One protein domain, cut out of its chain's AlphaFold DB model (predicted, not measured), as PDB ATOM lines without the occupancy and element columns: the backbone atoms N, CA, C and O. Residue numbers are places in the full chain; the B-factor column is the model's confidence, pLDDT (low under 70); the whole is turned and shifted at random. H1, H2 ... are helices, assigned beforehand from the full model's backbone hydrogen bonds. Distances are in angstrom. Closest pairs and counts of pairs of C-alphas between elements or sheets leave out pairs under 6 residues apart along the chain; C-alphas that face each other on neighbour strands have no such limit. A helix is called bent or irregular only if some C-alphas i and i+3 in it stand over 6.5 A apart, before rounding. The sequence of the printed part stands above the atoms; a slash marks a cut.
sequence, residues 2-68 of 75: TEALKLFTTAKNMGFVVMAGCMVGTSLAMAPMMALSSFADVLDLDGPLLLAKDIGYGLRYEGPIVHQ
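What this domain is: This is residues 2 to 68 of the 75 residues of an uncharacterized protein of Acidimicrobiales bacterium (UniProt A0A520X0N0). This is an elongated domain with little regular structure: H1 lies toward one end, and long loop stretches lead from it to short helices H2 and H3 toward the other. Residues 19 to 20 and 42 to 43 pair side by side, parallel, and residues 61 to 62 pair antiparallel with 65 to 66. The printed part has 67 residues, with helices H1, H2, H3 in that order and no named strand, all helix by class, though these hold only 24 residues. It is only just compact, close to loose, with a radius of gyration of the C-alphas of 12.7 A and spans of 39 by 23 by 18 A.

Where its parts are: H1, residues 2 to 13, begins at C-alpha 2 (100.366, 102.950, 139.803) and is 17.0 A long. H2, residues 27 to 34, is 10.7 A long. H3, residues 47 to 50, ends at C-alpha 50 (109.244, 123.512, 126.101).

How they stand to each other: H1 is apart from H2 and H3. H2 and H3 only just touch, with 3 pairs of C-alphas within 8 A, the closest Ser 27 and Pro 48 at 5.5 A. H2 is only just irregular, C-alphas 29 and 32 being 6.8 A apart. Every O i to N i+4 pair is within hydrogen-bond range in H1, but 1 of 4 in H2, with 3 of 5 O i to N i+3 pairs; H3 is too short for an i+4 pair.

The domain as a whole: The farthest C-alphas, Met 14 and Gly 56, are 39.3 A apart. Both links are long. The printed part has no cut, and no printed residue is under 70 in pLDDT.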
ATOM      1  N   THR A   2     101.306 103.653 138.898       94.56
ATOM      2  CA  THR A   2     100.366 102.950 139.803       94.56
ATOM      3  C   THR A   2      99.640 103.864 140.794       94.56
ATOM      4  O   THR A   2      98.420 103.801 140.901       94.56
ATOM      5  N   GLU A   3     100.358 104.761 141.475       96.75
ATOM      6  CA  GLU A   3      99.724 105.693 142.422       96.75
ATOM      7  C   GLU A   3      98.867 106.760 141.725       96.75
ATOM      8  O   GLU A   3      97.833 107.150 142.255       96.75
ATOM      9  N   ALA A   4      99.232 107.169 140.504       95.06
ATOM     10  CA  ALA A   4      98.415 108.091 139.716       95.06
ATOM     11  C   ALA A   4      97.047 107.474 139.386       95.06
ATOM     12  O   ALA A   4      96.027 108.133 139.548       95.06
ATOM     13  N   LEU A   5      97.001 106.184 139.026       95.31
ATOM     14  CA  LEU A   5      95.740 105.472 138.793       95.31
ATOM     15  C   LEU A   5      94.854 105.434 140.051       95.31
ATOM     16  O   LEU A   5      93.649 105.686 139.967       95.31
ATOM     17  N   LYS A   6      95.440 105.150 141.224       97.25
ATOM     18  CA  LYS A   6      94.707 105.171 142.504       97.25
ATOM     19  C   LYS A   6      94.157 106.563 142.814       97.25
ATOM     20  O   LYS A   6      93.001 106.687 143.221       97.25
ATOM     21  N   LEU A   7      94.964 107.601 142.590       97.38
ATOM     22  CA  LEU A   7      94.565 108.987 142.805       97.38
ATOM     23  C   LEU A   7      93.434 109.404 141.861       97.38
ATOM     24  O   LEU A   7      92.432 109.930 142.335       97.38
ATOM     25  N   PHE A   8      93.541 109.110 140.561       97.06
ATOM     26  CA  PHE A   8      92.479 109.409 139.595       97.06
ATOM     27  C   PHE A   8      91.176 108.711 139.962       97.06
ATOM     28  O   PHE A   8      90.134 109.355 140.017       97.06
ATOM     29  N   THR A   9      91.236 107.421 140.295       96.00
ATOM     30  CA  THR A   9      90.049 106.653 140.698       96.00
ATOM     31  C   THR A   9      89.381 107.279 141.922       96.00
ATOM     32  O   THR A   9      88.168 107.474 141.944       96.00
ATOM     33  N   THR A  10      90.175 107.655 142.924       98.06
ATOM     34  CA  THR A  10      89.668 108.294 144.145       98.06
ATOM     35  C   THR A  10      89.042 109.654 143.841       98.06
ATOM     36  O   THR A  10      87.923 109.918 144.269       98.06
ATOM     37  N   ALA A  11      89.713 110.491 143.047       98.00
ATOM     38  CA  ALA A  11      89.212 111.809 142.671       98.00
ATOM     39  C   ALA A  11      87.893 111.725 141.883       98.00
ATOM     40  O   ALA A  11      86.947 112.451 142.191       98.00
ATOM     41  N   LYS A  12      87.786 110.791 140.929       96.50
ATOM     42  CA  LYS A  12      86.547 110.561 140.169       96.50
ATOM     43  C   LYS A  12      85.416 110.060 141.069       96.50
ATOM     44  O   LYS A  12      84.297 110.551 140.947       96.50
ATOM     45  N   ASN A  13      85.700 109.170 142.023       97.62
ATOM     46  CA  ASN A  13      84.708 108.711 143.006       97.62
ATOM     47  C   ASN A  13      84.206 109.837 143.922       97.62
ATOM     48  O   ASN A  13      83.082 109.775 144.412       97.62
ATOM     49  N   MET A  14      85.016 110.874 144.141       98.19
ATOM     50  CA  MET A  14      84.629 112.077 144.886       98.19
ATOM     51  C   MET A  14      83.891 113.115 144.022       98.19
ATOM     52  O   MET A  14      83.517 114.168 144.529       98.19
ATOM     53  N   GLY A  15      83.675 112.840 142.731       97.75
ATOM     54  CA  GLY A  15      82.995 113.748 141.807       97.75
ATOM     55  C   GLY A  15      83.869 114.888 141.277       97.75
ATOM     56  O   GLY A  15      83.332 115.846 140.722       97.75
ATOM     57  N   PHE A  16      85.196 114.815 141.425       98.31
ATOM     58  CA  PHE A  16      86.090 115.810 140.834       98.31
ATOM     59  C   PHE A  16      86.231 115.626 139.320       98.31
ATOM     60  O   PHE A  16      86.266 114.507 138.803       98.31
ATOM     61  N   VAL A  17      86.407 116.752 138.626       98.00
ATOM     62  CA  VAL A  17      87.003 116.788 137.286       98.00
ATOM     63  C   VAL A  17      88.514 116.645 137.447       98.00
ATOM     64  O   VAL A  17      89.118 117.319 138.283       98.00
ATOM     65  N   VAL A  18      89.125 115.754 136.676       97.62
ATOM     66  CA  VAL A  18      90.533 115.383 136.816       97.62
ATOM     67  C   VAL A  18      91.333 115.929 135.642       97.62
ATOM     68  O   VAL A  18      91.087 115.581 134.491       97.62
ATOM     69  N   MET A  19      92.342 116.738 135.944       97.31
ATOM     70  CA  MET A  19      93.376 117.137 134.995       97.31
ATOM     71  C   MET A  19      94.666 116.385 135.319       97.31
ATOM     72  O   MET A  19      95.083 116.348 136.479       97.31
ATOM     73  N   ALA A  20      95.313 115.810 134.308       96.50
ATOM     74  CA  ALA A  20      96.655 115.256 134.439       96.50
ATOM     75  C   ALA A  20      97.653 116.153 133.707       96.50
ATOM     76  O   ALA A  20      97.622 116.250 132.482       96.50
ATOM     77  N   GLY A  21      98.506 116.815 134.485       95.75
ATOM     78  CA  GLY A  21      99.553 117.693 133.980       95.75
ATOM     79  C   GLY A  21     100.936 117.056 133.996       95.75
ATOM     80  O   GLY A  21     101.115 115.892 134.376       95.75
ATOM     81  N   CYS A  22     101.929 117.866 133.649       96.69
ATOM     82  CA  CYS A  22     103.324 117.477 133.667       96.69
ATOM     83  C   CYS A  22     104.232 118.566 134.255       96.69
ATOM     84  O   CYS A  22     103.828 119.701 134.478       96.69
ATOM     85  N   MET A  23     105.477 118.187 134.538       97.94
ATOM     86  CA  MET A  23     106.575 119.140 134.711       97.94
ATOM     87  C   MET A  23     107.310 119.283 133.378       97.94
ATOM     88  O   MET A  23     107.218 118.391 132.530       97.94
ATOM     89  N   VAL A  24     108.122 120.334 133.221       97.88
ATOM     90  CA  VAL A  24     109.041 120.434 132.076       97.88
ATOM     91  C   VAL A  24     109.987 119.231 132.093       97.88
ATOM     92  O   VAL A  24     110.791 119.059 133.010       97.88
ATOM     93  N   GLY A  25     109.862 118.373 131.086       97.62
ATOM     94  CA  GLY A  25     110.535 117.084 131.012       97.62
ATOM     95  C   GLY A  25     110.424 116.483 129.616       97.62
ATOM     96  O   GLY A  25     109.692 116.982 128.769       97.62
ATOM     97  N   THR A  26     111.185 115.420 129.362       98.25
ATOM     98  CA  THR A  26     111.274 114.796 128.033       98.25
ATOM     99  C   THR A  26     110.046 113.950 127.708       98.25
ATOM    100  O   THR A  26     109.267 113.583 128.595       98.25
ATOM    101  N   SER A  27     109.900 113.556 126.440       98.06
ATOM    102  CA  SER A  27     108.800 112.683 125.995       98.06
ATOM    103  C   SER A  27     108.687 111.376 126.781       98.06
ATOM    104  O   SER A  27     107.591 110.839 126.928       98.06
ATOM    105  N   LEU A  28     109.797 110.872 127.330       97.69
ATOM    106  CA  LEU A  28     109.797 109.662 128.153       97.69
ATOM    107  C   LEU A  28     108.993 109.838 129.447       97.69
ATOM    108  O   LEU A  28     108.343 108.896 129.888       97.69
ATOM    109  N   ALA A  29     109.012 111.029 130.048       97.00
ATOM    110  CA  ALA A  29     108.242 111.310 131.257       97.00
ATOM    111  C   ALA A  29     106.738 111.462 130.963       97.00
ATOM    112  O   ALA A  29     105.913 111.108 131.805       97.00
ATOM    113  N   MET A  30     106.383 111.927 129.761       97.38
ATOM    114  CA  MET A  30     104.990 112.086 129.321       97.38
ATOM    115  C   MET A  30     104.350 110.761 128.890       97.38
ATOM    116  O   MET A  30     103.166 110.526 129.134       97.38
ATOM    117  N   ALA A  31     105.127 109.876 128.258       96.88
ATOM    118  CA  ALA A  31     104.625 108.661 127.619       96.88
ATOM    119  C   ALA A  31     103.769 107.742 128.523       96.88
ATOM    120  O   ALA A  31     102.712 107.311 128.060       96.88
ATOM    121  N   PRO A  32     104.113 107.477 129.803       95.56
ATOM    122  CA  PRO A  32     103.278 106.649 130.675       95.56
ATOM    123  C   PRO A  32     101.878 107.227 130.912       95.56
ATOM    124  O   PRO A  32     100.922 106.476 131.104       95.56
ATOM    125  N   MET A  33     101.733 108.557 130.900       95.50
ATOM    126  CA  MET A  33     100.445 109.206 131.145       95.50
ATOM    127  C   MET A  33      99.461 108.964 129.991       95.50
ATOM    128  O   MET A  33      98.259 108.873 130.219       95.50
ATOM    129  N   MET A  34      99.953 108.717 128.771       94.00
ATOM    130  CA  MET A  34      99.112 108.340 127.625       94.00
ATOM    131  C   MET A  34      98.330 107.039 127.863       94.00
ATOM    132  O   MET A  34      97.190 106.922 127.406       94.00
ATOM    133  N   ALA A  35      98.892 106.095 128.629       93.06
ATOM    134  CA  ALA A  35      98.221 104.847 129.008       93.06
ATOM    135  C   ALA A  35      97.106 105.051 130.051       93.06
ATOM    136  O   ALA A  35      96.232 104.199 130.198       93.06
ATOM    137  N   LEU A  36      97.130 106.175 130.770       93.69
ATOM    138  CA  LEU A  36      96.119 106.562 131.757       93.69
ATOM    139  C   LEU A  36      95.200 107.684 131.250       93.69
ATOM    140  O   LEU A  36      94.408 108.215 132.024       93.69
ATOM    141  N   SER A  37      95.291 108.050 129.968       92.81
ATOM    142  CA  SER A  37      94.573 109.191 129.384       92.81
ATOM    143  C   SER A  37      93.057 109.133 129.588       92.81
ATOM    144  O   SER A  37      92.450 110.163 129.850       92.81
ATOM    145  N   SER A  38      92.448 107.942 129.565       92.69
ATOM    146  CA  SER A  38      91.003 107.759 129.775       92.69
ATOM    147  C   SER A  38      90.516 108.053 131.200       92.69
ATOM    148  O   SER A  38      89.309 108.125 131.422       92.69
ATOM    149  N   PHE A  39      91.421 108.198 132.171       93.75
ATOM    150  CA  PHE A  39      91.083 108.519 133.562       93.75
ATOM    151  C   PHE A  39      91.099 110.024 133.854       93.75
ATOM    152  O   PHE A  39      90.648 110.433 134.926       93.75
ATOM    153  N   ALA A  40      91.607 110.836 132.925       95.81
ATOM    154  CA  ALA A  40      91.648 112.285 133.029       95.81
ATOM    155  C   ALA A  40      90.660 112.919 132.044       95.81
ATOM    156  O   ALA A  40      90.457 112.432 130.937       95.81
ATOM    157  N   ASP A  41      90.057 114.027 132.455       96.69
ATOM    158  CA  ASP A  41      89.165 114.839 131.629       96.69
ATOM    159  C   ASP A  41      89.954 115.864 130.797       96.69
ATOM    160  O   ASP A  41      89.527 116.255 129.714       96.69
ATOM    161  N   VAL A  42      91.120 116.288 131.300       96.25
ATOM    162  CA  VAL A  42      92.039 117.218 130.631       96.25
ATOM    163  C   VAL A  42      93.469 116.698 130.751       96.25
ATOM    164  O   VAL A  42      93.883 116.230 131.815       96.25
ATOM    165  N   LEU A  43      94.232 116.804 129.664       95.94
ATOM    166  CA  LEU A  43      95.645 116.445 129.614       95.94
ATOM    167  C   LEU A  43      96.487 117.674 129.299       95.94
ATOM    168  O   LEU A  43      96.211 118.385 128.337       95.94
ATOM    169  N   ASP A  44      97.539 117.860 130.083       96.88
ATOM    170  CA  ASP A  44      98.603 118.820 129.827       96.88
ATOM    171  C   ASP A  44      99.949 118.080 129.827       96.88
ATOM    172  O   ASP A  44     100.524 117.766 130.869       96.88
ATOM    173  N   LEU A  45     100.386 117.707 128.623       96.69
ATOM    174  CA  LEU A  45     101.572 116.884 128.360       96.69
ATOM    175  C   LEU A  45     102.538 117.608 127.410       96.69
ATOM    176  O   LEU A  45     103.121 116.991 126.511       96.69
ATOM    177  N   ASP A  46     102.660 118.924 127.562       97.00
ATOM    178  CA  ASP A  46     103.428 119.803 126.676       97.00
ATOM    179  C   ASP A  46     104.898 119.984 127.088       97.00
ATOM    180  O   ASP A  46     105.672 120.574 126.337       97.00
ATOM    181  N   GLY A  47     105.320 119.416 128.222       97.69
ATOM    182  CA  GLY A  47     106.679 119.535 128.756       97.69
ATOM    183  C   GLY A  47     107.807 119.371 127.720       97.69
ATOM    184  O   GLY A  47     108.729 120.192 127.726       97.69
ATOM    185  N   PRO A  48     107.750 118.391 126.792       97.69
ATOM    186  CA  PRO A  48     108.768 118.224 125.754       97.69
ATOM    187  C   PRO A  48     108.809 119.363 124.731       97.69
ATOM    188  O   PRO A  48     109.877 119.661 124.202       97.69
ATOM    189  N   LEU A  49     107.674 120.018 124.461       97.06
ATOM    190  CA  LEU A  49     107.579 121.164 123.547       97.06
ATOM    191  C   LEU A  49     108.296 122.402 124.100       97.06
ATOM    192  O   LEU A  49     108.663 123.293 123.336       97.06
ATOM    193  N   LEU A  50     108.522 122.442 125.414       97.69
ATOM    194  CA  LEU A  50     109.244 123.512 126.101       97.69
ATOM    195  C   LEU A  50     110.766 123.282 126.128       97.69
ATOM    196  O   LEU A  50     111.518 124.154 126.565       97.69
ATOM    197  N   LEU A  51     111.244 122.122 125.663       97.69
ATOM    198  CA  LEU A  51     112.668 121.808 125.584       97.69
ATOM    199  C   LEU A  51     113.255 122.252 124.240       97.69
ATOM    200  O   LEU A  51     112.698 121.989 123.180       97.69
ATOM    201  N   ALA A  52     114.465 122.824 124.266       97.69
ATOM    202  CA  ALA A  52     115.208 123.128 123.037       97.69
ATOM    203  C   ALA A  52     115.535 121.865 122.214       97.69
ATOM    204  O   ALA A  52     115.695 121.926 120.996       97.69
ATOM    205  N   LYS A  53     115.667 120.718 122.890       97.38
ATOM    206  CA  LYS A  53     115.874 119.408 122.277       97.38
ATOM    207  C   LYS A  53     115.308 118.317 123.179       97.38
ATOM    208  O   LYS A  53     115.726 118.191 124.328       97.38
ATOM    209  N   ASP A  54     114.416 117.509 122.624       97.56
ATOM    210  CA  ASP A  54     113.901 116.304 123.268       97.56
ATOM    211  C   ASP A  54     114.733 115.057 122.896       97.56
ATOM    212  O   ASP A  54     115.663 115.108 122.081       97.56
ATOM    213  N   ILE A  55     114.426 113.922 123.518       96.69
ATOM    214  CA  ILE A  55     115.058 112.629 123.245       96.69
ATOM    215  C   ILE A  55     114.675 112.058 121.868       96.69
ATOM    216  O   ILE A  55     113.685 112.440 121.244       96.69
ATOM    217  N   GLY A  56     115.465 111.091 121.391       94.44
ATOM    218  CA  GLY A  56     115.143 110.341 120.176       94.44
ATOM    219  C   GLY A  56     113.842 109.545 120.319       94.44
ATOM    220  O   GLY A  56     113.532 109.053 121.400       94.44
ATOM    221  N   TYR A  57     113.102 109.403 119.215       95.00
ATOM    222  CA  TYR A  57     111.787 108.742 119.179       95.00
ATOM    223  C   TYR A  57     110.745 109.358 120.132       95.00
ATOM    224  O   TYR A  57     109.861 108.644 120.594       95.00
ATOM    225  N   GLY A  58     110.834 110.665 120.412       97.19
ATOM    226  CA  GLY A  58     109.875 111.382 121.253       97.19
ATOM    227  C   GLY A  58     108.416 111.288 120.782       97.19
ATOM    228  O   GLY A  58     108.105 110.790 119.693       97.19
ATOM    229  N   LEU A  59     107.506 111.763 121.631       97.25
ATOM    230  CA  LEU A  59     106.084 111.840 121.329       97.25
ATOM    231  C   LEU A  59     105.856 112.710 120.093       97.25
ATOM    232  O   LEU A  59     106.525 113.719 119.871       97.25
ATOM    233  N   ARG A  60     104.882 112.302 119.276       96.62
ATOM    234  CA  ARG A  60     104.463 113.084 118.116       96.62
ATOM    235  C   ARG A  60     103.304 113.986 118.514       96.62
ATOM    236  O   ARG A  60     102.269 113.489 118.956       96.62
ATOM    237  N   TYR A  61     103.474 115.274 118.257       96.19
ATOM    238  CA  TYR A  61     102.463 116.304 118.452       96.19
ATOM    239  C   TYR A  61     101.974 116.815 117.093       96.19
ATOM    240  O   TYR A  61     102.778 117.052 116.192       96.19
ATOM    241  N   GLU A  62     100.662 116.972 116.941       96.31
ATOM    242  CA  GLU A  62     100.003 117.541 115.762       96.31
ATOM    243  C   GLU A  62      98.920 118.523 116.215       96.31
ATOM    244  O   GLU A  62      97.794 118.142 116.538       96.31
ATOM    245  N   GLY A  63      99.280 119.808 116.288       93.06
ATOM    246  CA  GLY A  63      98.428 120.815 116.918       93.06
ATOM    247  C   GLY A  63      98.140 120.435 118.381       93.06
ATOM    248  O   GLY A  63      99.091 120.176 119.116       93.06
ATOM    249  N   PRO A  64      96.867 120.359 118.814       91.81
ATOM    250  CA  PRO A  64      96.510 119.959 120.177       91.81
ATOM    251  C   PRO A  64      96.552 118.437 120.403       91.81
ATOM    252  O   PRO A  64      96.254 117.971 121.500       91.81
ATOM    253  N   ILE A  65      96.852 117.641 119.371       94.88
ATOM    254  CA  ILE A  65      96.808 116.180 119.443       94.88
ATOM    255  C   ILE A  65      98.194 115.648 119.800       94.88
ATOM    256  O   ILE A  65      99.158 115.858 119.065       94.88
ATOM    257  N   VAL A  66      98.277 114.881 120.887       95.31
ATOM    258  CA  VAL A  66      99.435 114.042 121.209       95.31
ATOM    259  C   VAL A  66      99.134 112.593 120.825       95.31
ATOM    260  O   VAL A  66      98.103 112.028 121.190       95.31
ATOM    261  N   HIS A  67     100.018 111.982 120.039       95.25
ATOM    262  CA  HIS A  67      99.859 110.602 119.576       95.25
ATOM    263  C   HIS A  67     100.443 109.609 120.579       95.25
ATOM    264  O   HIS A  67     101.411 109.912 121.274       95.25
ATOM    265  N   GLN A  68      99.875 108.399 120.625       94.75
ATOM    266  CA  GLN A  68     100.355 107.319 121.495       94.75
ATOM    267  C   GLN A  68     101.863 107.063 121.300       94.75
ATOM    268  O   GLN A  68     102.353 107.123 120.163       94.75
TER     269      GLN A  68